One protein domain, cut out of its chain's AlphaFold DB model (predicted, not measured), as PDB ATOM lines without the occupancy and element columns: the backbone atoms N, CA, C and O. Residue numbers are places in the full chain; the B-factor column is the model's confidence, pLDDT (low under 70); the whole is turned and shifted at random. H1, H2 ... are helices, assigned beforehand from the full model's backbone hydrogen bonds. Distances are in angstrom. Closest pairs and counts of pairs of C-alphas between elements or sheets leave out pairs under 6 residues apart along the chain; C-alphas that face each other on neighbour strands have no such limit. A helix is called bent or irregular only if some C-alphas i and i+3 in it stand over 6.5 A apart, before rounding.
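This is residues 87 to 135 of the 145 residues of the protein "Complex I-SGDH" of Leptidea sinapis (UniProt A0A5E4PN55). Helix H2 makes a long arm, with residues 123 to 135 sticking out from a looser part made of the short helix H1 and a wide loop of residues 87 to 106. The loop's residues 90 to 98 also stand free. The printed part has 49 residues, with two named helices in the order H1, H2 and no named strand; the class is all helix. It is only just loose, close to extended, with a radius of gyration of the C-alphas of 14.5 A, and flat, spanning 46 by 27 by 11 A.

H2, residues 120 to 135, has a kink of 31 degrees near residue 128. It is only just irregular: C-alphas 128 and 131 are 6.52 A apart. H1, residues 107 to 115, is apart from H2, with no C-alpha of the one within 8 A of the other. A tight link of 4 residues joins them. In H1 every O i to N i+4 pair is within hydrogen-bond range, in H2 9 of 12.

H2 measures 23.8 A from C-alpha 120 at (95.730, 58.188, 78.865) to C-alpha 135 at (89.368, 45.835, 59.549). H1 measures 12.5 A and begins at C-alpha 107 at (94.619, 69.101, 94.210).

The C-alphas farthest apart, those of Gln 88 and Thr 135, are 45.8 A apart. The printed part has no cut. Residues 132 to 135 have pLDDT under 70.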
ATOM      1  N   ALA A  87     100.960  69.345  96.013       83.25
ATOM      2  CA  ALA A  87     101.778  68.143  96.151       83.25
ATOM      3  C   ALA A  87     103.255  68.425  95.824       83.25
ATOM      4  O   ALA A  87     103.559  69.175  94.890       83.25
ATOM      5  N   GLN A  88     104.163  67.790  96.568       83.50
ATOM      6  CA  GLN A  88     105.596  67.821  96.282       83.50
ATOM      7  C   GLN A  88     105.983  66.693  95.333       83.50
ATOM      8  O   GLN A  88     105.437  65.592  95.406       83.50
ATOM      9  N   LEU A  89     106.920  66.982  94.430       84.31
ATOM     10  CA  LEU A  89     107.452  65.983  93.515       84.31
ATOM     11  C   LEU A  89     108.404  65.071  94.288       84.31
ATOM     12  O   LEU A  89     109.473  65.504  94.714       84.31
ATOM     13  N   THR A  90     108.003  63.822  94.466       85.12
ATOM     14  CA  THR A  90     108.850  62.772  95.026       85.12
ATOM     15  C   THR A  90     109.355  61.872  93.905       85.12
ATOM     16  O   THR A  90     108.624  61.660  92.931       85.12
ATOM     17  N   PRO A  91     110.580  61.329  94.018       85.19
ATOM     18  CA  PRO A  91     111.017  60.279  93.111       85.19
ATOM     19  C   PRO A  91     110.045  59.098  93.186       85.19
ATOM     20  O   PRO A  91     109.435  58.840  94.227       85.19
ATOM     21  N   ILE A  92     109.872  58.419  92.057       85.25
ATOM     22  CA  ILE A  92     109.004  57.247  91.959       85.25
ATOM     23  C   ILE A  92     109.728  56.095  92.669       85.25
ATOM     24  O   ILE A  92     110.875  55.827  92.313       85.25
ATOM     25  N   PRO A  93     109.121  55.447  93.677       86.06
ATOM     26  CA  PRO A  93     109.723  54.282  94.311       86.06
ATOM     27  C   PRO A  93     109.696  53.083  93.352       86.06
ATOM     28  O   PRO A  93     108.749  52.927  92.582       86.06
ATOM     29  N   ASP A  94     110.711  52.224  93.431       83.25
ATOM     30  CA  ASP A  94     110.954  51.163  92.439       83.25
ATOM     31  C   ASP A  94     109.838  50.101  92.351       83.25
ATOM     32  O   ASP A  94     109.706  49.429  91.332       83.25
ATOM     33  N   ASP A  95     109.003  49.976  93.387       86.12
ATOM     34  CA  ASP A  95     107.942  48.960  93.490       86.12
ATOM     35  C   ASP A  95     106.524  49.507  93.202       86.12
ATOM     36  O   ASP A  95     105.518  48.863  93.497       86.12
ATOM     37  N   TYR A  96     106.390  50.725  92.652       85.75
ATOM     38  CA  TYR A  96     105.068  51.314  92.401       85.75
ATOM     39  C   TYR A  96     104.952  52.052  91.069       85.75
ATOM     40  O   TYR A  96     105.652  53.025  90.801       85.75
ATOM     41  N   THR A  97     103.962  51.658  90.264       85.94
ATOM     42  CA  THR A  97     103.559  52.403  89.067       85.94
ATOM     43  C   THR A  97     102.513  53.467  89.428       85.94
ATOM     44  O   THR A  97     101.381  53.101  89.775       85.94
ATOM     45  N   PRO A  98     102.832  54.770  89.325       86.94
ATOM     46  CA  PRO A  98     101.909  55.830  89.707       86.94
ATOM     47  C   PRO A  98     100.707  55.921  88.772       86.94
ATOM     48  O   PRO A  98     100.792  55.715  87.554       86.94
ATOM     49  N   LYS A  99      99.562  56.263  89.359       87.31
ATOM     50  CA  LYS A  99      98.296  56.404  88.628       87.31
ATOM     51  C   LYS A  99      98.268  57.713  87.849       87.31
ATOM     52  O   LYS A  99      98.924  58.688  88.209       87.31
ATOM     53  N   HIS A 100      97.444  57.785  86.804       87.62
ATOM     54  CA  HIS A 100      97.442  58.930  85.886       87.62
ATOM     55  C   HIS A 100      97.127  60.283  86.544       87.62
ATOM     56  O   HIS A 100      97.624  61.306  86.085       87.62
ATOM     57  N   TRP A 101      96.359  60.321  87.637       88.06
ATOM     58  CA  TRP A 101      96.080  61.571  88.360       88.06
ATOM     59  C   TRP A 101      97.204  62.007  89.314       88.06
ATOM     60  O   TRP A 101      97.237  63.166  89.727       88.06
ATOM     61  N   GLU A 102      98.121  61.112  89.687       88.12
ATOM     62  CA  GLU A 102      99.184  61.399  90.663       88.12
ATOM     63  C   GLU A 102     100.285  62.295  90.099       88.12
ATOM     64  O   GLU A 102     100.961  62.987  90.861       88.12
ATOM     65  N   TYR A 103     100.378  62.379  88.773       88.81
ATOM     66  CA  TYR A 103     101.270  63.293  88.066       88.81
ATOM     67  C   TYR A 103     100.859  64.775  88.189       88.81
ATOM     68  O   TYR A 103     101.641  65.661  87.852       88.81
ATOM     69  N   HIS A 104      99.651  65.092  88.680       89.44
ATOM     70  CA  HIS A 104      99.189  66.478  88.806       89.44
ATOM     71  C   HIS A 104      99.537  67.105  90.160       89.44
ATOM     72  O   HIS A 104      99.178  66.582  91.220       89.44
ATOM     73  N   ARG A 105     100.162  68.290  90.123       88.12
ATOM     74  CA  ARG A 105     100.573  69.056  91.314       88.12
ATOM     75  C   ARG A 105      99.405  69.645  92.112       88.12
ATOM     76  O   ARG A 105      99.430  69.616  93.338       88.12
ATOM     77  N   HIS A 106      98.407  70.209  91.430       90.12
ATOM     78  CA  HIS A 106      97.303  70.923  92.076       90.12
ATOM     79  C   HIS A 106      96.172  69.957  92.484       90.12
ATOM     80  O   HIS A 106      95.747  69.152  91.646       90.12
ATOM     81  N   PRO A 107      95.626  70.044  93.715       88.19
ATOM     82  CA  PRO A 107      94.619  69.101  94.210       88.19
ATOM     83  C   PRO A 107      93.327  69.111  93.381       88.19
ATOM     84  O   PRO A 107      92.767  68.052  93.107       88.19
ATOM     85  N   ILE A 108      92.891  70.283  92.902       89.56
ATOM     86  CA  ILE A 108      91.696  70.393  92.042       89.56
ATOM     87  C   ILE A 108      91.913  69.667  90.706       89.56
ATOM     88  O   ILE A 108      91.067  68.884  90.282       89.56
ATOM     89  N   THR A 109      93.065  69.862  90.058       88.81
ATOM     90  CA  THR A 109      93.388  69.189  88.790       88.81
ATOM     91  C   THR A 109      93.509  67.681  88.983       88.81
ATOM     92  O   THR A 109      93.014  66.917  88.161       88.81
ATOM     93  N   ARG A 110      94.090  67.241  90.104       89.44
ATOM     94  CA  ARG A 110      94.167  65.825  90.489       89.44
ATOM     95  C   ARG A 110      92.778  65.206  90.685       89.44
ATOM     96  O   ARG A 110      92.540  64.099  90.211       89.44
ATOM     97  N   PHE A 111      91.855  65.917  91.334       88.62
ATOM     98  CA  PHE A 111      90.466  65.473  91.494       88.62
ATOM     99  C   PHE A 111      89.767  65.330  90.134       88.62
ATOM    100  O   PHE A 111      89.194  64.286  89.831       88.62
ATOM    101  N   ILE A 112      89.895  66.336  89.269       88.81
ATOM    102  CA  ILE A 112      89.323  66.320  87.917       88.81
ATOM    103  C   ILE A 112      89.901  65.173  87.071       88.81
ATOM    104  O   ILE A 112      89.160  64.488  86.365       88.81
ATOM    105  N   ALA A 113      91.208  64.927  87.155       87.44
ATOM    106  CA  ALA A 113      91.861  63.839  86.434       87.44
ATOM    107  C   ALA A 113      91.412  62.451  86.915       87.44
ATOM    108  O   ALA A 113      91.389  61.505  86.134       87.44
ATOM    109  N   ARG A 114      91.029  62.324  88.192       87.62
ATOM    110  CA  ARG A 114      90.555  61.063  88.771       87.62
ATOM    111  C   ARG A 114      89.115  60.721  88.384       87.62
ATOM    112  O   ARG A 114      88.831  59.546  88.184       87.62
ATOM    113  N   TYR A 115      88.221  61.712  88.323       88.38
ATOM    114  CA  TYR A 115      86.781  61.470  88.139       88.38
ATOM    115  C   TYR A 115      86.254  61.762  86.733       88.38
ATOM    116  O   TYR A 115      85.258  61.167  86.338       88.38
ATOM    117  N   ILE A 116      86.881  62.677  85.988       88.62
ATOM    118  CA  ILE A 116      86.368  63.135  84.686       88.62
ATOM    119  C   ILE A 116      87.214  62.593  83.530       88.62
ATOM    120  O   ILE A 116      86.670  62.238  82.487       88.62
ATOM    121  N   HIS A 117      88.538  62.536  83.688       81.62
ATOM    122  CA  HIS A 117      89.432  62.147  82.598       81.62
ATOM    123  C   HIS A 117      89.723  60.647  82.612       81.62
ATOM    124  O   HIS A 117      90.101  60.077  83.637       81.62
ATOM    125  N   ASN A 118      89.607  60.024  81.438       76.12
ATOM    126  CA  ASN A 118      90.059  58.654  81.233       76.12
ATOM    127  C   ASN A 118      91.580  58.567  81.351       76.12
ATOM    128  O   ASN A 118      92.300  59.508  81.006       76.12
ATOM    129  N   ASN A 119      92.064  57.411  81.800       79.56
ATOM    130  CA  ASN A 119      93.492  57.170  81.871       79.56
ATOM    131  C   ASN A 119      94.094  57.235  80.446       79.56
ATOM    132  O   ASN A 119      93.704  56.426  79.596       79.56
ATOM    133  N   PRO A 120      95.060  58.134  80.165       75.31
ATOM    134  CA  PRO A 120      95.730  58.188  78.865       75.31
ATOM    135  C   PRO A 120      96.374  56.846  78.481       75.31
ATOM    136  O   PRO A 120      96.342  56.465  77.317       75.31
ATOM    137  N   GLN A 121      96.866  56.078  79.457       72.62
ATOM    138  CA  GLN A 121      97.486  54.764  79.256       72.62
ATOM    139  C   GLN A 121      96.479  53.692  78.825       72.62
ATOM    140  O   GLN A 121      96.884  52.691  78.252       72.62
ATOM    141  N   GLN A 122      95.185  53.879  79.098       72.31
ATOM    142  CA  GLN A 122      94.115  53.003  78.607       72.31
ATOM    143  C   GLN A 122      93.592  53.482  77.249       72.31
ATOM    144  O   GLN A 122      93.259  52.669  76.391       72.31
ATOM    145  N   LEU A 123      93.565  54.799  77.025       74.44
ATOM    146  CA  LEU A 123      93.137  55.383  75.757       74.44
ATOM    147  C   LEU A 123      94.111  55.063  74.613       74.44
ATOM    148  O   LEU A 123      93.664  54.754  73.511       74.44
ATOM    149  N   SER A 124      95.427  55.100  74.859       72.44
ATOM    150  CA  SER A 124      96.441  54.819  73.834       72.44
ATOM    151  C   SER A 124      96.311  53.407  73.231       72.44
ATOM    152  O   SER A 124      96.227  53.335  72.005       72.44
ATOM    153  N   PRO A 125      96.203  52.315  74.026       78.56
ATOM    154  CA  PRO A 125      95.852  50.973  73.555       78.56
ATOM    155  C   PRO A 125      94.619  50.912  72.671       78.56
ATOM    156  O   PRO A 125      94.649  50.334  71.588       78.56
ATOM    157  N   LEU A 126      93.530  51.537  73.118       76.56
ATOM    158  CA  LEU A 126      92.274  51.489  72.385       76.56
ATOM    159  C   LEU A 126      92.378  52.237  71.053       76.56
ATOM    160  O   LEU A 126      91.924  51.717  70.041       76.56
ATOM    161  N   LEU A 127      93.029  53.401  71.006       75.44
ATOM    162  CA  LEU A 127      93.159  54.193  69.779       75.44
ATOM    163  C   LEU A 127      93.904  53.464  68.652       75.44
ATOM    164  O   LEU A 127      93.462  53.540  67.507       75.44
ATOM    165  N   TRP A 128      94.991  52.741  68.947       74.19
ATOM    166  CA  TRP A 128      95.680  51.950  67.917       74.19
ATOM    167  C   TRP A 128      94.992  50.607  67.623       74.19
ATOM    168  O   TRP A 128      95.195  50.050  66.544       74.19
ATOM    169  N   ALA A 129      94.151  50.101  68.531       75.94
ATOM    170  CA  ALA A 129      93.391  48.864  68.341       75.94
ATOM    171  C   ALA A 129      92.076  49.057  67.555       75.94
ATOM    172  O   ALA A 129      91.630  48.136  66.868       75.94
ATOM    173  N   LEU A 130      91.460  50.245  67.596       70.12
ATOM    174  CA  LEU A 130      90.210  50.558  66.881       70.12
ATOM    175  C   LEU A 130      90.262  50.290  65.357       70.12
ATOM    176  O   LEU A 130      89.297  49.727  64.829       70.12
ATOM    177  N   PRO A 131      91.352  50.613  64.627       73.94
ATOM    178  CA  PRO A 131      91.490  50.249  63.217       73.94
ATOM    179  C   PRO A 131      91.572  48.735  62.985       73.94
ATOM    180  O   PRO A 131      91.099  48.251  61.960       73.94
ATOM    181  N   GLN A 132      92.141  47.972  63.924       63.59
ATOM    182  CA  GLN A 132      92.370  46.529  63.768       63.59
ATOM    183  C   GLN A 132      91.064  45.734  63.894       63.59
ATOM    184  O   GLN A 132      90.783  44.856  63.080       63.59
ATOM    185  N   VAL A 133      90.205  46.100  64.852       64.50
ATOM    186  CA  VAL A 133      88.901  45.443  65.066       64.50
ATOM    187  C   VAL A 133      87.937  45.702  63.902       64.50
ATOM    188  O   VAL A 133      87.236  44.794  63.454       64.50
ATOM    189  N   LYS A 134      87.923  46.930  63.365       58.31
ATOM    190  CA  LYS A 134      87.040  47.299  62.248       58.31
ATOM    191  C   LYS A 134      87.484  46.666  60.922       58.31
ATOM    192  O   LYS A 134      86.642  46.295  60.111       58.31
ATOM    193  N   THR A 135      88.791  46.493  60.732       57.53
ATOM    194  CA  THR A 135      89.368  45.835  59.549       57.53
ATOM    195  C   THR A 135      89.196  44.313  59.599       57.53
ATOM    196  O   THR A 135      88.817  43.716  58.596       57.53
TER     197      THR A 135